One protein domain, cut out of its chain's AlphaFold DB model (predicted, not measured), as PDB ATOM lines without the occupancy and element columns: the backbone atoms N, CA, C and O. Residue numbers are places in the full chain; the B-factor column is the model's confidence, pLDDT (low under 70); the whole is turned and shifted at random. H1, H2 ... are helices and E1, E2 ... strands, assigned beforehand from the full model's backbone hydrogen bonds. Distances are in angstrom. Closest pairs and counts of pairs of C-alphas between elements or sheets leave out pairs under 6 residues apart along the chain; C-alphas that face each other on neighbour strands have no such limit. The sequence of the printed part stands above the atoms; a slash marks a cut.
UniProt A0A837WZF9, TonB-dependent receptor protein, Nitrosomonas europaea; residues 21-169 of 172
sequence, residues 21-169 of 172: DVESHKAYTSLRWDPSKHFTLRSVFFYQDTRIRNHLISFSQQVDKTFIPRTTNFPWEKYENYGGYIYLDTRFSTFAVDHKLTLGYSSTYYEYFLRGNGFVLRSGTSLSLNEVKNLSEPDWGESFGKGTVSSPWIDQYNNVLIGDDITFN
ATOM      1  N   ASP A  21     -39.769  15.475  34.107       96.12
ATOM      2  CA  ASP A  21     -38.589  14.672  34.402       96.12
ATOM      3  C   ASP A  21     -38.957  13.196  34.240       96.12
ATOM      4  O   ASP A  21     -39.973  12.743  34.774       96.12
ATOM      5  N   VAL A  22     -38.128  12.449  33.513       96.88
ATOM      6  CA  VAL A  22     -38.306  11.012  33.287       96.88
ATOM      7  C   VAL A  22     -36.978  10.311  33.532       96.88
ATOM      8  O   VAL A  22     -35.968  10.643  32.914       96.88
ATOM      9  N   GLU A  23     -36.995   9.319  34.412       97.75
ATOM     10  CA  GLU A  23     -35.891   8.391  34.638       97.75
ATOM     11  C   GLU A  23     -36.375   6.987  34.279       97.75
ATOM     12  O   GLU A  23     -37.437   6.565  34.732       97.75
ATOM     13  N   SER A  24     -35.633   6.263  33.442       97.62
ATOM     14  CA  SER A  24     -36.044   4.931  33.000       97.62
ATOM     15  C   SER A  24     -34.857   3.990  32.884       97.62
ATOM     16  O   SER A  24     -33.867   4.304  32.221       97.62
ATOM     17  N   HIS A  25     -34.992   2.818  33.499       98.19
ATOM     18  CA  HIS A  25     -34.010   1.742  33.475       98.19
ATOM     19  C   HIS A  25     -34.656   0.510  32.862       98.19
ATOM     20  O   HIS A  25     -35.680   0.035  33.350       98.19
ATOM     21  N   LYS A  26     -34.068  -0.012  31.783       97.88
ATOM     22  CA  LYS A  26     -34.614  -1.150  31.042       97.88
ATOM     23  C   LYS A  26     -33.551  -2.211  30.810       97.88
ATOM     24  O   LYS A  26     -32.462  -1.911  30.330       97.88
ATOM     25  N   ALA A  27     -33.918  -3.456  31.075       98.50
ATOM     26  CA  ALA A  27     -33.155  -4.633  30.696       98.50
ATOM     27  C   ALA A  27     -34.021  -5.523  29.806       98.50
ATOM     28  O   ALA A  27     -35.229  -5.646  30.013       98.50
ATOM     29  N   TYR A  28     -33.414  -6.138  28.796       98.12
ATOM     30  CA  TYR A  28     -34.106  -7.084  27.936       98.12
ATOM     31  C   TYR A  28     -33.159  -8.171  27.445       98.12
ATOM     32  O   TYR A  28     -31.944  -7.990  27.390       98.12
ATOM     33  N   THR A  29     -33.743  -9.303  27.081       98.19
ATOM     34  CA  THR A  29     -33.052 -10.423  26.458       98.19
ATOM     35  C   THR A  29     -33.882 -10.956  25.303       98.19
ATOM     36  O   THR A  29     -35.112 -10.878  25.308       98.19
ATOM     37  N   SER A  30     -33.197 -11.495  24.305       98.25
ATOM     38  CA  SER A  30     -33.802 -12.143  23.151       98.25
ATOM     39  C   SER A  30     -33.044 -13.422  22.842       98.25
ATOM     40  O   SER A  30     -31.817 -13.397  22.743       98.25
ATOM     41  N   LEU A  31     -33.771 -14.512  22.638       98.38
ATOM     42  CA  LEU A  31     -33.226 -15.797  22.235       98.38
ATOM     43  C   LEU A  31     -33.844 -16.214  20.906       98.38
ATOM     44  O   LEU A  31     -35.064 -16.209  20.728       98.38
ATOM     45  N   ARG A  32     -32.982 -16.636  19.988       98.31
ATOM     46  CA  ARG A  32     -33.360 -17.421  18.821       98.31
ATOM     47  C   ARG A  32     -32.529 -18.691  18.836       98.31
ATOM     48  O   ARG A  32     -31.304 -18.620  18.865       98.31
ATOM     49  N   TRP A  33     -33.199 -19.832  18.814       98.44
ATOM     50  CA  TRP A  33     -32.554 -21.132  18.773       98.44
ATOM     51  C   TRP A  33     -33.149 -21.967  17.648       98.44
ATOM     52  O   TRP A  33     -34.349 -22.225  17.617       98.44
ATOM     53  N   ASP A  34     -32.291 -22.377  16.723       98.19
ATOM     54  CA  ASP A  34     -32.635 -23.200  15.570       98.19
ATOM     55  C   ASP A  34     -32.008 -24.597  15.755       98.19
ATOM     56  O   ASP A  34     -30.922 -24.856  15.231       98.19
ATOM     57  N   PRO A  35     -32.622 -25.510  16.538       96.31
ATOM     58  CA  PRO A  35     -32.070 -26.851  16.759       96.31
ATOM     59  C   PRO A  35     -32.024 -27.698  15.481       96.31
ATOM     60  O   PRO A  35     -31.292 -28.684  15.416       96.31
ATOM     61  N   SER A  36     -32.810 -27.340  14.461       96.38
ATOM     62  CA  SER A  36     -32.742 -27.929  13.126       96.38
ATOM     63  C   SER A  36     -33.334 -26.978  12.081       96.38
ATOM     64  O   SER A  36     -33.886 -25.933  12.411       96.38
ATOM     65  N   LYS A  37     -33.297 -27.370  10.803       95.00
ATOM     66  CA  LYS A  37     -33.969 -26.630   9.717       95.00
ATOM     67  C   LYS A  37     -35.504 -26.584   9.840       95.00
ATOM     68  O   LYS A  37     -36.135 -25.763   9.175       95.00
ATOM     69  N   HIS A  38     -36.089 -27.466  10.654       96.88
ATOM     70  CA  HIS A  38     -37.537 -27.619  10.818       96.88
ATOM     71  C   HIS A  38     -38.097 -26.867  12.019       96.88
ATOM     72  O   HIS A  38     -39.292 -26.618  12.048       96.88
ATOM     73  N   PHE A  39     -37.266 -26.512  12.998       98.12
ATOM     74  CA  PHE A  39     -37.731 -25.931  14.251       98.12
ATOM     75  C   PHE A  39     -36.964 -24.655  14.567       98.12
ATOM     76  O   PHE A  39     -35.734 -24.647  14.546       98.12
ATOM     77  N   THR A  40     -37.695 -23.611  14.940       98.56
ATOM     78  CA  THR A  40     -37.135 -22.389  15.514       98.56
ATOM     79  C   THR A  40     -37.867 -22.077  16.812       98.56
ATOM     80  O   THR A  40     -39.077 -21.875  16.809       98.56
ATOM     81  N   LEU A  41     -37.134 -21.954  17.914       98.56
ATOM     82  CA  LEU A  41     -37.630 -21.350  19.147       98.56
ATOM     83  C   LEU A  41     -37.219 -19.872  19.185       98.56
ATOM     84  O   LEU A  41     -36.040 -19.545  19.040       98.56
ATOM     85  N   ARG A  42     -38.181 -18.972  19.393       98.31
ATOM     86  CA  ARG A  42     -37.962 -17.528  19.555       98.31
ATOM     87  C   ARG A  42     -38.527 -17.079  20.889       98.31
ATOM     88  O   ARG A  42     -39.685 -17.357  21.182       98.31
ATOM     89  N   SER A  43     -37.764 -16.325  21.666       98.50
ATOM     90  CA  SER A  43     -38.288 -15.668  22.858       98.50
ATOM     91  C   SER A  43     -37.677 -14.295  23.077       98.50
ATOM     92  O   SER A  43     -36.560 -14.010  22.645       98.50
ATOM     93  N   VAL A  44     -38.438 -13.430  23.737       98.44
ATOM     94  CA  VAL A  44     -38.002 -12.107  24.193       98.44
ATOM     95  C   VAL A  44     -38.584 -11.886  25.573       98.44
ATOM     96  O   VAL A  44     -39.743 -12.215  25.797       98.44
ATOM     97  N   PHE A  45     -37.800 -11.298  26.469       98.44
ATOM     98  CA  PHE A  45     -38.263 -10.837  27.773       98.44
ATOM     99  C   PHE A  45     -37.667  -9.469  28.068       98.44
ATOM    100  O   PHE A  45     -36.518  -9.202  27.715       98.44
ATOM    101  N   PHE A  46     -38.427  -8.608  28.729       98.44
ATOM    102  CA  PHE A  46     -37.943  -7.318  29.192       98.44
ATOM    103  C   PHE A  46     -38.529  -6.965  30.555       98.44
ATOM    104  O   PHE A  46     -39.619  -7.410  30.908       98.44
ATOM    105  N   TYR A  47     -37.801  -6.124  31.277       98.50
ATOM    106  CA  TYR A  47     -38.248  -5.430  32.477       98.50
ATOM    107  C   TYR A  47     -37.823  -3.967  32.376       98.50
ATOM    108  O   TYR A  47     -36.724  -3.659  31.903       98.50
ATOM    109  N   GLN A  48     -38.698  -3.069  32.801       98.50
ATOM    110  CA  GLN A  48     -38.499  -1.634  32.779       98.50
ATOM    111  C   GLN A  48     -39.062  -1.016  34.061       98.50
ATOM    112  O   GLN A  48     -40.254  -1.135  34.343       98.50
ATOM    113  N   ASP A  49     -38.199  -0.313  34.790       98.00
ATOM    114  CA  ASP A  49     -38.569   0.582  35.885       98.00
ATOM    115  C   ASP A  49     -38.542   2.010  35.349       98.00
ATOM    116  O   ASP A  49     -37.572   2.428  34.713       98.00
ATOM    117  N   THR A  50     -39.627   2.755  35.536       97.88
ATOM    118  CA  THR A  50     -39.706   4.151  35.098       97.88
ATOM    119  C   THR A  50     -40.248   5.015  36.213       97.88
ATOM    120  O   THR A  50     -41.245   4.679  36.843       97.88
ATOM    121  N   ARG A  51     -39.618   6.162  36.430       96.31
ATOM    122  CA  ARG A  51     -40.093   7.195  37.337       96.31
ATOM    123  C   ARG A  51     -40.351   8.460  36.553       96.31
ATOM    124  O   ARG A  51     -39.526   8.852  35.729       96.31
ATOM    125  N   ILE A  52     -41.480   9.103  36.822       95.44
ATOM    126  CA  ILE A  52     -41.799  10.395  36.220       95.44
ATOM    127  C   ILE A  52     -42.133  11.417  37.292       95.44
ATOM    128  O   ILE A  52     -42.675  11.085  38.348       95.44
ATOM    129  N   ARG A  53     -41.837  12.675  36.992       93.50
ATOM    130  CA  ARG A  53     -42.275  13.819  37.780       93.50
ATOM    131  C   ARG A  53     -42.687  14.944  36.849       93.50
ATOM    132  O   ARG A  53     -42.000  15.249  35.877       93.50
ATOM    133  N   ASN A  54     -43.813  15.570  37.159       94.19
ATOM    134  CA  ASN A  54     -44.417  16.588  36.312       94.19
ATOM    135  C   ASN A  54     -44.650  17.873  37.100       94.19
ATOM    136  O   ASN A  54     -45.419  17.885  38.057       94.19
ATOM    137  N   HIS A  55     -44.031  18.966  36.661       94.44
ATOM    138  CA  HIS A  55     -44.277  20.320  37.153       94.44
ATOM    139  C   HIS A  55     -44.949  21.113  36.025       94.44
ATOM    140  O   HIS A  55     -44.299  21.777  35.208       94.44
ATOM    141  N   LEU A  56     -46.273  20.996  35.944       94.00
ATOM    142  CA  LEU A  56     -47.069  21.526  34.842       94.00
ATOM    143  C   LEU A  56     -47.597  22.922  35.157       94.00
ATOM    144  O   LEU A  56     -47.965  23.237  36.289       94.00
ATOM    145  N   ILE A  57     -47.712  23.741  34.117       93.12
ATOM    146  CA  ILE A  57     -48.387  25.031  34.177       93.12
ATOM    147  C   ILE A  57     -49.170  25.270  32.889       93.12
ATOM    148  O   ILE A  57     -48.671  25.040  31.788       93.12
ATOM    149  N   SER A  58     -50.405  25.734  33.034       91.94
ATOM    150  CA  SER A  58     -51.251  26.195  31.936       91.94
ATOM    151  C   SER A  58     -51.753  27.609  32.210       91.94
ATOM    152  O   SER A  58     -51.790  28.058  33.356       91.94
ATOM    153  N   PHE A  59     -52.117  28.329  31.148       89.88
ATOM    154  CA  PHE A  59     -52.538  29.726  31.230       89.88
ATOM    155  C   PHE A  59     -53.893  29.917  30.566       89.88
ATOM    156  O   PHE A  59     -54.077  29.552  29.404       89.88
ATOM    157  N   SER A  60     -54.814  30.550  31.285       90.62
ATOM    158  CA  SER A  60     -56.102  30.977  30.743       90.62
ATOM    159  C   SER A  60     -56.066  32.475  30.480       90.62
ATOM    160  O   SER A  60     -55.996  33.269  31.422       90.62
ATOM    161  N   GLN A  61     -56.113  32.865  29.207       90.31
ATOM    162  CA  GLN A  61     -56.159  34.273  28.824       90.31
ATOM    163  C   GLN A  61     -57.505  34.906  29.217       90.31
ATOM    164  O   GLN A  61     -58.565  34.349  28.935       90.31
ATOM    165  N   GLN A  62     -57.447  36.089  29.821       91.12
ATOM    166  CA  GLN A  62     -58.591  36.905  30.216       91.12
ATOM    167  C   GLN A  62     -58.919  37.985  29.170       91.12
ATOM    168  O   GLN A  62     -58.163  38.231  28.223       91.12
ATOM    169  N   VAL A  63     -60.076  38.641  29.329       89.50
ATOM    170  CA  VAL A  63     -60.577  39.676  28.400       89.50
ATOM    171  C   VAL A  63     -59.636  40.884  28.316       89.50
ATOM    172  O   VAL A  63     -59.459  41.447  27.238       89.50
ATOM    173  N   ASP A  64     -58.981  41.237  29.420       89.06
ATOM    174  CA  ASP A  64     -58.005  42.329  29.540       89.06
ATOM    175  C   ASP A  64     -56.591  41.956  29.039       89.06
ATOM    176  O   ASP A  64     -55.634  42.693  29.259       89.06
ATOM    177  N   LYS A  65     -56.454  40.814  28.346       87.69
ATOM    178  CA  LYS A  65     -55.187  40.265  27.828       87.69
ATOM    179  C   LYS A  65     -54.179  39.857  28.916       87.69
ATOM    180  O   LYS A  65     -53.018  39.605  28.590       87.69
ATOM    181  N   THR A  66     -54.615  39.721  30.168       92.12
ATOM    182  CA  THR A  66     -53.845  39.050  31.224       92.12
ATOM    183  C   THR A  66     -54.077  37.534  31.203       92.12
ATOM    184  O   THR A  66     -54.886  37.018  30.429       92.12
ATOM    185  N   PHE A  67     -53.334  36.796  32.020       92.31
ATOM    186  CA  PHE A  67     -53.312  35.341  32.055       92.31
ATOM    187  C   PHE A  67     -53.402  34.848  33.494       92.31
ATOM    188  O   PHE A  67     -52.608  35.251  34.339       92.31
ATOM    189  N   ILE A  68     -54.333  33.934  33.756       94.25
ATOM    190  CA  ILE A  68     -54.430  33.242  35.043       94.25
ATOM    191  C   ILE A  68     -53.655  31.924  34.928       94.25
ATOM    192  O   ILE A  68     -54.039  31.079  34.106       94.25
ATOM    193  N   PRO A  69     -52.572  31.724  35.704       93.69
ATOM    194  CA  PRO A  69     -51.830  30.477  35.706       93.69
ATOM    195  C   PRO A  69     -52.537  29.427  36.565       93.69
ATOM    196  O   PRO A  69     -52.971  29.695  37.687       93.69
ATOM    197  N   ARG A  70     -52.578  28.197  36.062       94.31
ATOM    198  CA  ARG A  70     -52.937  27.001  36.818       94.31
ATOM    199  C   ARG A  70     -51.727  26.084  36.832       94.31
ATOM    200  O   ARG A  70     -51.256  25.665  35.780       94.31
ATOM    201  N   THR A  71     -51.217  25.808  38.021       94.88
ATOM    202  CA  THR A  71     -50.011  25.003  38.217       94.88
ATOM    203  C   THR A  71     -50.369  23.696  38.898       94.88
ATOM    204  O   THR A  71     -51.211  23.670  39.801       94.88
ATOM    205  N   THR A  72     -49.739  22.620  38.449       95.19
ATOM    206  CA  THR A  72     -49.927  21.284  38.997       95.19
ATOM    207  C   THR A  72     -48.565  20.657  39.223       95.19
ATOM    208  O   THR A  72     -47.784  20.555  38.278       95.19
ATOM    209  N   ASN A  73     -48.296  20.211  40.446       94.88
ATOM    210  CA  ASN A  73     -47.106  19.433  40.751       94.88
ATOM    211  C   ASN A  73     -47.494  17.997  41.104       94.88
ATOM    212  O   ASN A  73     -48.296  17.773  42.012       94.88
ATOM    213  N   PHE A  74     -46.932  17.045  40.372       93.69
ATOM    214  CA  PHE A  74     -47.057  15.621  40.631       93.69
ATOM    215  C   PHE A  74     -45.795  15.161  41.361       93.69
ATOM    216  O   PHE A  74     -44.695  15.461  40.890       93.69
ATOM    217  N   PRO A  75     -45.905  14.452  42.499       92.62
ATOM    218  CA  PRO A  75     -44.735  13.854  43.130       92.62
ATOM    219  C   PRO A  75     -44.127  12.800  42.196       92.62
ATOM    220  O   PRO A  75     -44.711  12.468  41.173       92.62
ATOM    221  N   TRP A  76     -42.964  12.246  42.545       93.19
ATOM    222  CA  TRP A  76     -42.431  11.113  41.788       93.19
ATOM    223  C   TRP A  76     -43.428   9.952  41.776       93.19
ATOM    224  O   TRP A  76     -43.766   9.409  42.834       93.19
ATOM    225  N   GLU A  77     -43.848   9.585  40.575       94.12
ATOM    226  CA  GLU A  77     -44.700   8.440  40.277       94.12
ATOM    227  C   GLU A  77     -43.822   7.343  39.673       94.12
ATOM    228  O   GLU A  77     -42.807   7.640  39.033       94.12
ATOM    229  N   LYS A  78     -44.170   6.077  39.909       95.31
ATOM    230  CA  LYS A  78     -43.381   4.929  39.445       95.31
ATOM    231  C   LYS A  78     -44.243   4.026  38.574       95.31
ATOM    232  O   LYS A  78     -45.408   3.800  38.873       95.31
ATOM    233  N   TYR A  79     -43.633   3.483  37.535       96.62
ATOM    234  CA  TYR A  79     -44.209   2.484  36.656       96.62
ATOM    235  C   TYR A  79     -43.283   1.287  36.590       96.62
ATOM    236  O   TYR A  79     -42.085   1.440  36.338       96.62
ATOM    237  N   GLU A  80     -43.854   0.107  36.762       97.56
ATOM    238  CA  GLU A  80     -43.186  -1.145  36.441       97.56
ATOM    239  C   GLU A  80     -43.821  -1.731  35.191       97.56
ATOM    240  O   GLU A  80     -45.042  -1.817  35.079       97.56
ATOM    241  N   ASN A  81     -42.990  -2.111  34.227       97.62
ATOM    242  CA  ASN A  81     -43.443  -2.738  32.998       97.62
ATOM    243  C   ASN A  81     -42.541  -3.922  32.674       97.62
ATOM    244  O   ASN A  81     -41.325  -3.774  32.560       97.62
ATOM    245  N   TYR A  82     -43.131  -5.096  32.505       98.12
ATOM    246  CA  TYR A  82     -42.408  -6.262  32.032       98.12
ATOM    247  C   TYR A  82     -43.271  -7.103  31.120       98.12
ATOM    248  O   TYR A  82     -44.497  -7.111  31.183       98.12
ATOM    249  N   GLY A  83     -42.617  -7.840  30.245       98.38
ATOM    250  CA  GLY A  83     -43.329  -8.657  29.293       98.38
ATOM    251  C   GLY A  83     -42.395  -9.445  28.418       98.38
ATOM    252  O   GLY A  83     -41.169  -9.325  28.483       98.38
ATOM    253  N   GLY A  84     -42.994 -10.276  27.589       98.50
ATOM    254  CA  GLY A  84     -42.248 -11.153  26.726       98.50
ATOM    255  C   GLY A  84     -43.125 -12.099  25.942       98.50
ATOM    256  O   GLY A  84     -44.347 -12.136  26.089       98.50
ATOM    257  N   TYR A  85     -42.466 -12.883  25.105       98.62
ATOM    258  CA  TYR A  85     -43.091 -13.961  24.366       98.62
ATOM    259  C   TYR A  85     -42.167 -15.164  24.270       98.62
ATOM    260  O   TYR A  85     -40.944 -15.048  24.363       98.62
ATOM    261  N   ILE A  86     -42.777 -16.314  24.016       98.62
ATOM    262  CA  ILE A  86     -42.109 -17.534  23.588       98.62
ATOM    263  C   ILE A  86     -42.924 -18.152  22.455       98.62
ATOM    264  O   ILE A  86     -44.111 -18.426  22.618       98.62
ATOM    265  N   TYR A  87     -42.284 -18.345  21.304       98.56
ATOM    266  CA  TYR A  87     -42.885 -18.879  20.087       98.56
ATOM    267  C   TYR A  87     -42.047 -20.028  19.536       98.56
ATOM    268  O   TYR A  87     -40.820 -19.948  19.487       98.56
ATOM    269  N   LEU A  88     -42.730 -21.076  19.092       98.56
ATOM    270  CA  LEU A  88     -42.183 -22.206  18.363       98.56
ATOM    271  C   LEU A  88     -42.681 -22.136  16.920       98.56
ATOM    272  O   LEU A  88     -43.883 -22.230  16.677       98.56
ATOM    273  N   ASP A  89     -41.754 -22.011  15.978       98.44
ATOM    274  CA  ASP A  89     -42.030 -22.148  14.552       98.44
ATOM    275  C   ASP A  89     -41.639 -23.563  14.108       98.44
ATOM    276  O   ASP A  89     -40.521 -24.014  14.372       98.44
ATOM    277  N   THR A  90     -42.540 -24.251  13.410       98.19
ATOM    278  CA  THR A  90     -42.320 -25.580  12.828       98.19
ATOM    279  C   THR A  90     -42.524 -25.524  11.322       98.19
ATOM    280  O   THR A  90     -43.551 -25.039  10.856       98.19
ATOM    281  N   ARG A  91     -41.557 -26.033  10.558       98.06
ATOM    282  CA  ARG A  91     -41.579 -26.087   9.095       98.06
ATOM    283  C   ARG A  91     -41.698 -27.519   8.604       98.06
ATOM    284  O   ARG A  91     -40.830 -28.348   8.898       98.06
ATOM    285  N   PHE A  92     -42.730 -27.786   7.819       96.38
ATOM    286  CA  PHE A  92     -42.996 -29.092   7.227       96.38
ATOM    287  C   PHE A  92     -43.752 -28.941   5.907       96.38
ATOM    288  O   PHE A  92     -44.353 -27.904   5.652       96.38
ATOM    289  N   SER A  93     -43.728 -29.989   5.089       96.12
ATOM    290  CA  SER A  93     -44.436 -30.030   3.811       96.12
ATOM    291  C   SER A  93     -45.482 -31.139   3.846       96.12
ATOM    292  O   SER A  93     -45.218 -32.231   4.359       96.12
ATOM    293  N   THR A  94     -46.657 -30.875   3.285       93.25
ATOM    294  CA  THR A  94     -47.678 -31.879   2.991       93.25
ATOM    295  C   THR A  94     -47.997 -31.832   1.497       93.25
ATOM    296  O   THR A  94     -48.598 -30.888   0.994       93.25
ATOM    297  N   PHE A  95     -47.549 -32.847   0.753       90.75
ATOM    298  CA  PHE A  95     -47.615 -32.864  -0.717       90.75
ATOM    299  C   PHE A  95     -46.967 -31.612  -1.339       90.75
ATOM    300  O   PHE A  95     -45.815 -31.310  -1.039       90.75
ATOM    301  N   ALA A  96     -47.702 -30.895  -2.190       93.38
ATOM    302  CA  ALA A  96     -47.277 -29.652  -2.823       93.38
ATOM    303  C   ALA A  96     -47.499 -28.412  -1.933       93.38
ATOM    304  O   ALA A  96     -47.487 -27.295  -2.436       93.38
ATOM    305  N   VAL A  97     -47.744 -28.583  -0.631       95.00
ATOM    306  CA  VAL A  97     -48.021 -27.480   0.297       95.00
ATOM    307  C   VAL A  97     -46.939 -27.415   1.366       95.00
ATOM    308  O   VAL A  97     -46.741 -28.365   2.121       95.00
ATOM    309  N   ASP A  98     -46.250 -26.285   1.451       96.50
ATOM    310  CA  ASP A  98     -45.309 -25.978   2.520       96.50
ATOM    311  C   ASP A  98     -46.001 -25.189   3.629       96.50
ATOM    312  O   ASP A  98     -46.758 -24.254   3.372       96.50
ATOM    313  N   HIS A  99     -45.700 -25.557   4.870       97.38
ATOM    314  CA  HIS A  99     -46.260 -24.959   6.072       97.38
ATOM    315  C   HIS A  99     -45.156 -24.404   6.962       97.38
ATOM    316  O   HIS A  99     -44.103 -25.027   7.166       97.38
ATOM    317  N   LYS A 100     -45.443 -23.263   7.581       97.88
ATOM    318  CA  LYS A 100     -44.704 -22.736   8.725       97.88
ATOM    319  C   LYS A 100     -45.694 -22.413   9.841       97.88
ATOM    320  O   LYS A 100     -46.136 -21.275  10.013       97.88
ATOM    321  N   LEU A 101     -45.960 -23.426  10.657       98.31
ATOM    322  CA  LEU A 101     -46.825 -23.327  11.821       98.31
ATOM    323  C   LEU A 101     -46.098 -22.618  12.969       98.31
ATOM    324  O   LEU A 101     -45.045 -23.063  13.418       98.31
ATOM    325  N   THR A 102     -46.683 -21.540  13.471       98.50
ATOM    326  CA  THR A 102     -46.245 -20.789  14.647       98.50
ATOM    327  C   THR A 102     -47.213 -21.030  15.795       98.50
ATOM    328  O   THR A 102     -48.413 -20.783  15.672       98.50
ATOM    329  N   LEU A 103     -46.677 -21.457  16.935       98.50
ATOM    330  CA  LEU A 103     -47.410 -21.615  18.186       98.50
ATOM    331  C   LEU A 103     -46.714 -20.828  19.289       98.50
ATOM    332  O   LEU A 103     -45.490 -20.861  19.391       98.50
ATOM    333  N   GLY A 104     -47.469 -20.200  20.181       98.38
ATOM    334  CA  GLY A 104     -46.919 -19.840  21.483       98.38
ATOM    335  C   GLY A 104     -47.693 -18.779  22.235       98.38
ATOM    336  O   GLY A 104     -48.891 -18.605  22.037       98.38
ATOM    337  N   TYR A 105     -47.007 -18.111  23.154       98.62
ATOM    338  CA  TYR A 105     -47.628 -17.277  24.172       98.62
ATOM    339  C   TYR A 105     -46.869 -15.969  24.342       98.62
ATOM    340  O   TYR A 105     -45.641 -15.935  24.262       98.62
ATOM    341  N   SER A 106     -47.599 -14.897  24.618       98.50
ATOM    342  CA  SER A 106     -47.024 -13.614  25.009       98.50
ATOM    343  C   SER A 106     -47.802 -13.003  26.157       98.50
ATOM    344  O   SER A 106     -49.024 -13.149  26.221       98.50
ATOM    345  N   SER A 107     -47.097 -12.289  27.026       98.56
ATOM    346  CA  SER A 107     -47.691 -11.558  28.133       98.56
ATOM    347  C   SER A 107     -47.010 -10.212  28.316       98.56
ATOM    348  O   SER A 107     -45.797 -10.089  28.128       98.56
ATOM    349  N   THR A 108     -47.786  -9.211  28.700       98.25
ATOM    350  CA  THR A 108     -47.290  -7.921  29.171       98.25
ATOM    351  C   THR A 108     -47.996  -7.570  30.462       98.25
ATOM    352  O   THR A 108     -49.202  -7.787  30.581       98.25
ATOM    353  N   TYR A 109     -47.251  -6.988  31.384       98.31
ATOM    354  CA  TYR A 109     -47.709  -6.490  32.661       98.31
ATOM    355  C   TYR A 109     -47.255  -5.048  32.816       98.31
ATOM    356  O   TYR A 109     -46.111  -4.703  32.506       98.31
ATOM    357  N   TYR A 110     -48.154  -4.225  33.320       98.12
ATOM    358  CA  TYR A 110     -47.905  -2.848  33.665       98.12
ATOM    359  C   TYR A 110     -48.530  -2.562  35.019       98.12
ATOM    360  O   TYR A 110     -49.686  -2.903  35.257       98.12
ATOM    361  N   GLU A 111     -47.789  -1.890  35.885       97.94
ATOM    362  CA  GLU A 111     -48.283  -1.451  37.178       97.94
ATOM    363  C   GLU A 111     -47.884  -0.009  37.438       97.94
ATOM    364  O   GLU A 111     -46.739   0.401  37.219       97.94
ATOM    365  N   TYR A 112     -48.856   0.760  37.910       96.00
ATOM    366  CA  TYR A 112     -48.692   2.159  38.243       96.00
ATOM    367  C   TYR A 112     -48.701   2.352  39.750       96.00
ATOM    368  O   TYR A 112     -49.638   1.932  40.419       96.00
ATOM    369  N   PHE A 113     -47.699   3.058  40.268       94.62
ATOM    370  CA  PHE A 113     -47.556   3.377  41.678       94.62
ATOM    371  C   PHE A 113     -47.653   4.883  41.922       94.62
ATOM    372  O   PHE A 113     -46.876   5.680  41.383       94.62
ATOM    373  N   LEU A 114     -48.566   5.253  42.818       91.56
ATOM    374  CA  LEU A 114     -48.852   6.630  43.211       91.56
ATOM    375  C   LEU A 114     -48.637   6.845  44.706       91.56
ATOM    376  O   LEU A 114     -48.803   5.936  45.516       91.56
ATOM    377  N   ARG A 115     -48.315   8.083  45.085       89.56
ATOM    378  CA  ARG A 115     -48.305   8.496  46.494       89.56
ATOM    379  C   ARG A 115     -49.682   9.001  46.911       89.56
ATOM    380  O   ARG A 115     -50.289   9.796  46.200       89.56
ATOM    381  N   GLY A 116     -50.153   8.587  48.087       77.94
ATOM    382  CA  GLY A 116     -51.525   8.823  48.557       77.94
ATOM    383  C   GLY A 116     -51.927  10.289  48.778       77.94
ATOM    384  O   GLY A 116     -53.111  10.589  48.862       77.94
ATOM    385  N   ASN A 117     -50.971  11.215  48.844       81.62
ATOM    386  CA  ASN A 117     -51.223  12.659  48.896       81.62
ATOM    387  C   ASN A 117     -51.399  13.304  47.506       81.62
ATOM    388  O   ASN A 117     -51.742  14.483  47.436       81.62
ATOM    389  N   GLY A 118     -51.198  12.536  46.427       84.94
ATOM    390  CA  GLY A 118     -51.507  12.916  45.052       84.94
ATOM    391  C   GLY A 118     -50.754  14.143  44.537       84.94
ATOM    392  O   GLY A 118     -49.715  14.546  45.064       84.94
ATOM    393  N   PHE A 119     -51.298  14.729  43.469       91.00
ATOM    394  CA  PHE A 119     -50.808  15.983  42.912       91.00
ATOM    395  C   PHE A 119     -51.337  17.185  43.697       91.00
ATOM    396  O   PHE A 119     -52.429  17.164  44.265       91.00
ATOM    397  N   VAL A 120     -50.584  18.278  43.659       93.88
ATOM    398  CA  VAL A 120     -50.980  19.555  44.250       93.88
ATOM    399  C   VAL A 120     -51.341  20.530  43.145       93.88
ATOM    400  O   VAL A 120     -50.558  20.768  42.229       93.88
ATOM    401  N   LEU A 121     -52.530  21.118  43.254       93.56
ATOM    402  CA  LEU A 121     -53.008  22.160  42.358       93.56
ATOM    403  C   LEU A 121     -52.920  23.534  43.031       93.56
ATOM    404  O   LEU A 121     -53.327  23.698  44.187       93.56
ATOM    405  N   ARG A 122     -52.455  24.539  42.287       93.00
ATOM    406  CA  ARG A 122     -52.548  25.956  42.666       93.00
ATOM    407  C   ARG A 122     -53.049  26.784  41.489       93.00
ATOM    408  O   ARG A 122     -52.666  26.544  40.344       93.00
ATOM    409  N   SER A 123     -53.879  27.778  41.784       91.62
ATOM    410  CA  SER A 123     -54.265  28.825  40.837       91.62
ATOM    411  C   SER A 123     -53.644  30.136  41.288       91.62
ATOM    412  O   SER A 123     -53.626  30.421  42.485       91.62
ATOM    413  N   GLY A 124     -53.132  30.915  40.342       87.50
ATOM    414  CA  GLY A 124     -52.648  32.264  40.610       87.50
ATOM    415  C   GLY A 124     -53.713  33.328  40.378       87.50
ATOM    416  O   GLY A 124     -54.879  33.036  40.103       87.50
ATOM    417  N   THR A 125     -53.270  34.576  40.466       90.62
ATOM    418  CA  THR A 125     -54.009  35.767  40.046       90.62
ATOM    419  C   THR A 125     -53.763  36.062  38.565       90.62
ATOM    420  O   THR A 125     -52.951  35.403  37.914       90.62
ATOM    421  N   SER A 126     -54.477  37.046  38.018       93.44
ATOM    422  CA  SER A 126     -54.210  37.533  36.664       93.44
ATOM    423  C   SER A 126     -52.842  38.201  36.577       93.44
ATOM    424  O   SER A 126     -52.539  39.094  37.365       93.44
ATOM    425  N   LEU A 127     -52.044  37.780  35.600       92.69
ATOM    426  CA  LEU A 127     -50.686  38.261  35.357       92.69
ATOM    427  C   LEU A 127     -50.524  38.690  33.897       92.69
ATOM    428  O   LEU A 127     -51.127  38.118  32.989       92.69
ATOM    429  N   SER A 128     -49.666  39.667  33.633       90.94
ATOM    430  CA  SER A 128     -49.191  39.934  32.277       90.94
ATOM    431  C   SER A 128     -48.342  38.769  31.749       90.94
ATOM    432  O   SER A 128     -47.786  37.965  32.500       90.94
ATOM    433  N   LEU A 129     -48.170  38.702  30.427       85.62
ATOM    434  CA  LEU A 129     -47.367  37.655  29.785       85.62
ATOM    435  C   LEU A 129     -45.895  37.635  30.261       85.62
ATOM    436  O   LEU A 129     -45.268  36.576  30.303       85.62
ATOM    437  N   ASN A 130     -45.332  38.795  30.621       87.00
ATOM    438  CA  ASN A 130     -43.956  38.886  31.115       87.00
ATOM    439  C   ASN A 130     -43.827  38.429  32.576       87.00
ATOM    440  O   ASN A 130     -42.831  37.807  32.939       87.00
ATOM    441  N   GLU A 131     -44.834  38.696  33.407       91.56
ATOM    442  CA  GLU A 131     -44.883  38.205  34.790       91.56
ATOM    443  C   GLU A 131     -45.031  36.685  34.824       91.56
ATOM    444  O   GLU A 131     -44.328  36.016  35.575       91.56
ATOM    445  N   VAL A 132     -45.852  36.129  33.928       88.50
ATOM    446  CA  VAL A 132     -46.019  34.680  33.766       88.50
ATOM    447  C   VAL A 132     -44.684  33.967  33.539       88.50
ATOM    448  O   VAL A 132     -44.415  32.958  34.185       88.50
ATOM    449  N   LYS A 133     -43.816  34.497  32.671       88.00
ATOM    450  CA  LYS A 133     -42.501  33.900  32.388       88.00
ATOM    451  C   LYS A 133     -41.576  33.873  33.612       88.00
ATOM    452  O   LYS A 133     -40.718  32.995  33.710       88.00
ATOM    453  N   ASN A 134     -41.734  34.835  34.516       90.94
ATOM    454  CA  ASN A 134     -40.876  35.038  35.684       90.94
ATOM    455  C   ASN A 134     -41.556  34.626  36.998       90.94
ATOM    456  O   ASN A 134     -41.083  34.993  38.070       90.94
ATOM    457  N   LEU A 135     -42.656  33.873  36.924       91.94
ATOM    458  CA  LEU A 135     -43.362  33.374  38.097       91.94
ATOM    459  C   LEU A 135     -42.427  32.481  38.924       91.94
ATOM    460  O   LEU A 135     -41.848  31.533  38.389       91.94
ATOM    461  N   SER A 136     -42.293  32.765  40.218       92.50
ATOM    462  CA  SER A 136     -41.560  31.907  41.155       92.50
ATOM    463  C   SER A 136     -42.247  30.552  41.315       92.50
ATOM    464  O   SER A 136     -43.465  30.446  41.164       92.50
ATOM    465  N   GLU A 137     -41.474  29.510  41.624       92.69
ATOM    466  CA  GLU A 137     -42.057  28.216  41.984       92.69
ATOM    467  C   GLU A 137     -42.862  28.377  43.286       92.69
ATOM    468  O   GLU A 137     -42.352  28.984  44.234       92.69
ATOM    469  N   PRO A 138     -44.123  27.917  43.344       91.62
ATOM    470  CA  PRO A 138     -44.922  28.024  44.555       91.62
ATOM    471  C   PRO A 138     -44.442  27.030  45.615       91.62
ATOM    472  O   PRO A 138     -43.879  25.983  45.305       91.62
ATOM    473  N   ASP A 139     -44.754  27.316  46.878       92.38
ATOM    474  CA  ASP A 139     -44.651  26.306  47.925       92.38
ATOM    475  C   ASP A 139     -45.732  25.226  47.720       92.38
ATOM    476  O   ASP A 139     -46.946  25.476  47.781       92.38
ATOM    477  N   TRP A 140     -45.279  24.003  47.446       91.94
ATOM    478  CA  TRP A 140     -46.141  22.839  47.243       91.94
ATOM    479  C   TRP A 140     -46.684  22.264  48.560       91.94
ATOM    480  O   TRP A 140     -47.637  21.481  48.533       91.94
ATOM    481  N   GLY A 141     -46.167  22.725  49.704       91.19
ATOM    482  CA  GLY A 141     -46.571  22.339  51.051       91.19
ATOM    483  C   GLY A 141     -45.737  21.191  51.617       91.19
ATOM    484  O   GLY A 141     -45.324  20.277  50.903       91.19
ATOM    485  N   GLU A 142     -45.531  21.196  52.935       89.38
ATOM    486  CA  GLU A 142     -44.624  20.259  53.618       89.38
ATOM    487  C   GLU A 142     -44.984  18.781  53.451       89.38
ATOM    488  O   GLU A 142     -44.112  17.917  53.570       89.38
ATOM    489  N   SER A 143     -46.259  18.472  53.222       87.81
ATOM    490  CA  SER A 143     -46.735  17.105  53.046       87.81
ATOM    491  C   SER A 143     -46.550  16.590  51.620       87.81
ATOM    492  O   SER A 143     -46.710  15.388  51.420       87.81
ATOM    493  N   PHE A 144     -46.207  17.436  50.640       90.62
ATOM    494  CA  PHE A 144     -46.048  17.047  49.237       90.62
ATOM    495  C   PHE A 144     -44.995  15.939  49.067       90.62
ATOM    496  O   PHE A 144     -43.925  15.967  49.669       90.62
ATOM    497  N   GLY A 145     -45.320  14.909  48.282       88.25
ATOM    498  CA  GLY A 145     -44.466  13.731  48.091       88.25
ATOM    499  C   GLY A 145     -44.232  12.817  49.310       88.25
ATOM    500  O   GLY A 145     -43.493  11.847  49.169       88.25
ATOM    501  N   LYS A 146     -44.853  13.054  50.480       87.00
ATOM    502  CA  LYS A 146     -44.644  12.248  51.708       87.00
ATOM    503  C   LYS A 146     -45.703  11.168  51.984       87.00
ATOM    504  O   LYS A 146     -45.636  10.502  53.012       87.00
ATOM    505  N   GLY A 147     -46.678  10.978  51.092       86.38
ATOM    506  CA  GLY A 147     -47.706   9.941  51.241       86.38
ATOM    507  C   GLY A 147     -47.170   8.513  51.080       86.38
ATOM    508  O   GLY A 147     -46.127   8.288  50.452       86.38
ATOM    509  N   THR A 148     -47.927   7.550  51.614       90.56
ATOM    510  CA  THR A 148     -47.730   6.116  51.363       90.56
ATOM    511  C   THR A 148     -47.857   5.817  49.873       90.56
ATOM    512  O   THR A 148     -48.623   6.472  49.167       90.56
ATOM    513  N   VAL A 149     -47.082   4.850  49.384       92.12
ATOM    514  CA  VAL A 149     -47.158   4.404  47.989       92.12
ATOM    515  C   VAL A 149     -48.224   3.319  47.881       92.12
ATOM    516  O   VAL A 149     -48.240   2.395  48.693       92.12
ATOM    517  N   SER A 150     -49.101   3.427  46.889       92.56
ATOM    518  CA  SER A 150     -50.087   2.408  46.533       92.56
ATOM    519  C   SER A 150     -50.025   2.095  45.041       92.56
ATOM    520  O   SER A 150     -49.501   2.888  44.259       92.56
ATOM    521  N   SER A 151     -50.573   0.939  44.665       93.75
ATOM    522  CA  SER A 151     -50.746   0.503  43.280       93.75
ATOM    523  C   SER A 151     -52.219   0.617  42.881       93.75
ATOM    524  O   SER A 151     -53.011  -0.287  43.155       93.75
ATOM    525  N   PRO A 152     -52.659   1.775  42.364       90.12
ATOM    526  CA  PRO A 152     -54.053   1.967  41.981       90.12
ATOM    527  C   PRO A 152     -54.441   1.267  40.680       90.12
ATOM    528  O   PRO A 152     -55.636   1.095  40.441       90.12
ATOM    529  N   TRP A 153     -53.481   0.927  39.817       91.75
ATOM    530  CA  TRP A 153     -53.792   0.413  38.489       91.75
ATOM    531  C   TRP A 153     -52.766  -0.610  38.011       91.75
ATOM    532  O   TRP A 153     -51.561  -0.352  38.025       91.75
ATOM    533  N   ILE A 154     -53.285  -1.753  37.567       96.88
ATOM    534  CA  ILE A 154     -52.541  -2.864  36.983       96.88
ATOM    535  C   ILE A 154     -53.219  -3.227  35.668       96.88
ATOM    536  O   ILE A 154     -54.437  -3.407  35.627       96.88
ATOM    537  N   ASP A 155     -52.408  -3.390  34.631       97.31
ATOM    538  CA  ASP A 155     -52.820  -3.776  33.293       97.31
ATOM    539  C   ASP A 155     -52.041  -5.016  32.859       97.31
ATOM    540  O   ASP A 155     -50.808  -5.026  32.855       97.31
ATOM    541  N   GLN A 156     -52.755  -6.075  32.476       97.69
ATOM    542  CA  GLN A 156     -52.137  -7.314  32.023       97.69
ATOM    543  C   GLN A 156     -52.820  -7.839  30.764       97.69
ATOM    544  O   GLN A 156     -54.031  -8.045  30.731       97.69
ATOM    545  N   TYR A 157     -52.012  -8.127  29.744       98.06
ATOM    546  CA  TYR A 157     -52.473  -8.683  28.476       98.06
ATOM    547  C   TYR A 157     -51.769 -10.005  28.229       98.06
ATOM    548  O   TYR A 157     -50.545 -10.080  28.287       98.06
ATOM    549  N   ASN A 158     -52.546 -11.046  27.947       98.31
ATOM    550  CA  ASN A 158     -52.059 -12.399  27.712       98.31
ATOM    551  C   ASN A 158     -52.622 -12.878  26.375       98.31
ATOM    552  O   ASN A 158     -53.830 -12.813  26.163       98.31
ATOM    553  N   ASN A 159     -51.763 -13.362  25.481       98.19
ATOM    554  CA  ASN A 159     -52.168 -13.818  24.155       98.19
ATOM    555  C   ASN A 159     -51.582 -15.195  23.865       98.19
ATOM    556  O   ASN A 159     -50.390 -15.423  24.081       98.19
ATOM    557  N   VAL A 160     -52.416 -16.076  23.317       98.38
ATOM    558  CA  VAL A 160     -51.998 -17.335  22.695       98.38
ATOM    559  C   VAL A 160     -52.034 -17.135  21.183       98.38
ATOM    560  O   VAL A 160     -53.042 -16.684  20.644       98.38
ATOM    561  N   LEU A 161     -50.935 -17.453  20.506       97.75
ATOM    562  CA  LEU A 161     -50.798 -17.380  19.057       97.75
ATOM    563  C   LEU A 161     -50.802 -18.792  18.472       97.75
ATOM    564  O   LEU A 161     -50.009 -19.639  18.881       97.75
ATOM    565  N   ILE A 162     -51.660 -18.999  17.478       98.06
ATOM    566  CA  ILE A 162     -51.632 -20.133  16.558       98.06
ATOM    567  C   ILE A 162     -51.787 -19.535  15.165       98.06
ATOM    568  O   ILE A 162     -52.798 -18.895  14.884       98.06
ATOM    569  N   GLY A 163     -50.782 -19.691  14.313       98.12
ATOM    570  CA  GLY A 163     -50.821 -19.182  12.945       98.12
ATOM    571  C   GLY A 163     -50.041 -20.087  12.013       98.12
ATOM    572  O   GLY A 163     -49.021 -20.633  12.417       98.12
ATOM    573  N   ASP A 164     -50.510 -20.245  10.784       98.00
ATOM    574  CA  ASP A 164     -49.819 -21.009   9.750       98.00
ATOM    575  C   ASP A 164     -49.558 -20.103   8.549       98.00
ATOM    576  O   ASP A 164     -50.420 -19.320   8.148       98.00
ATOM    577  N   ASP A 165     -48.348 -20.194   8.016       97.50
ATOM    578  CA  ASP A 165     -47.929 -19.539   6.784       97.50
ATOM    579  C   ASP A 165     -47.790 -20.634   5.724       97.50
ATOM    580  O   ASP A 165     -46.924 -21.508   5.824       97.50
ATOM    581  N   ILE A 166     -48.729 -20.623   4.777       96.50
ATOM    582  CA  ILE A 166     -48.978 -21.702   3.824       96.50
ATOM    583  C   ILE A 166     -48.534 -21.242   2.442       96.50
ATOM    584  O   ILE A 166     -49.035 -20.247   1.917       96.50
ATOM    585  N   THR A 167     -47.630 -21.999   1.828       96.25
ATOM    586  CA  THR A 167     -47.170 -21.779   0.454       96.25
ATOM    587  C   THR A 167     -47.537 -22.984  -0.405       96.25
ATOM    588  O   THR A 167     -47.219 -24.117  -0.058       96.25
ATOM    589  N   PHE A 168     -48.207 -22.752  -1.533       93.69
ATOM    590  CA  PHE A 168     -48.480 -23.789  -2.530       93.69
ATOM    591  C   PHE A 168     -47.346 -23.801  -3.553       93.69
ATOM    592  O   PHE A 168     -47.020 -22.767  -4.131       93.69
ATOM    593  N   ASN A 169     -46.748 -24.965  -3.767       83.62
ATOM    594  CA  ASN A 169     -45.704 -25.167  -4.756       83.62
ATOM    595  C   ASN A 169     -46.330 -25.611  -6.079       83.62
ATOM    596  O   ASN A 169     -47.040 -26.612  -6.125       83.62
TER     597      ASN A 169
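This is residues 21 to 169 of the 172 residues of the protein "TonB-dependent receptor protein" of Nitrosomonas europaea (UniProt A0A837WZF9). One long, twisted antiparallel sheet arches along the domain, its long strands E1, E2, E3, E4 and E6 running lengthwise. At one end E2 and E3 bend and reach on as a narrower arm, with the short strand E5 beside E3 and the small helix H1 near the tip; residues 134 to 148, with no named element, lead back from H1 to E6. The printed part has 149 residues, with six named strands and one named helix in the order E1, E2, E3, E4, E5, H1, E6. The class is mostly strand, and the sheet is branched at E3. The whole is extended, with a radius of gyration of the C-alphas of 26.2 A and spans of 81 by 37 by 21 A, only just a rod.

The longest strand by residues, E3, takes residues 67 to 94 and measures 73.5 A from C-alpha 67 at (-53.312, 35.341, 32.055) to C-alpha 94 at (-47.678, -31.879, 2.991). E2 is residues 39 to 61, 64.6 A long. E4 is residues 97 to 115, 58.6 A long. E1 is residues 21 to 36, 48.0 A long, beginning at C-alpha 21 at (-38.589, 14.672, 34.402). E6 is residues 149 to 168, 57.9 A long, ending at C-alpha 168 at (-48.480, -23.789, -2.530). E5 is residues 120 to 123, 10.4 A long, and H1 is residues 129 to 133, 6.7 A long.

E1, E2, E3 and E4 form a meander, each strand the antiparallel neighbour of the one before, with hairpins E1 and E2, E2 and E3, E3 and E4. E3 bends by 67 degrees at residue 75, and E2 by 61 degrees at residue 53. E2 lies on one side of E3, with N 48 and O 81 2.7 A apart. On the other side of E3 lie E4, beside residues 77 to 94, and E5, beside residues 69 to 73. N 88 and O 103 of E3 and E4 are 2.8 A apart, and N 71 and O 122 of E3 and E5 2.8 A. E1 is an edge strand antiparallel to E2, with N 29 and O 45 2.8 A apart. E6 is an edge strand antiparallel to E4, with N 102 and O 163 2.7 A apart. E4 and E5 are apart. H1 only grazes the sheet with residues 129 to 132; its closest C-alpha to E3 is that of Leu 129, 6.8 A from that of Phe 67. In H1 every O i to N i+4 pair is within hydrogen-bond range.

The two C-alphas farthest apart are those of Asp 64 and Phe 95, at 81.7 A. The printed part has no cut. The link from H1 to E6, 15 residues, is long; the other links between named elements are tight. The mean pLDDT of the printed part is 94.5, and no printed residue is under 70.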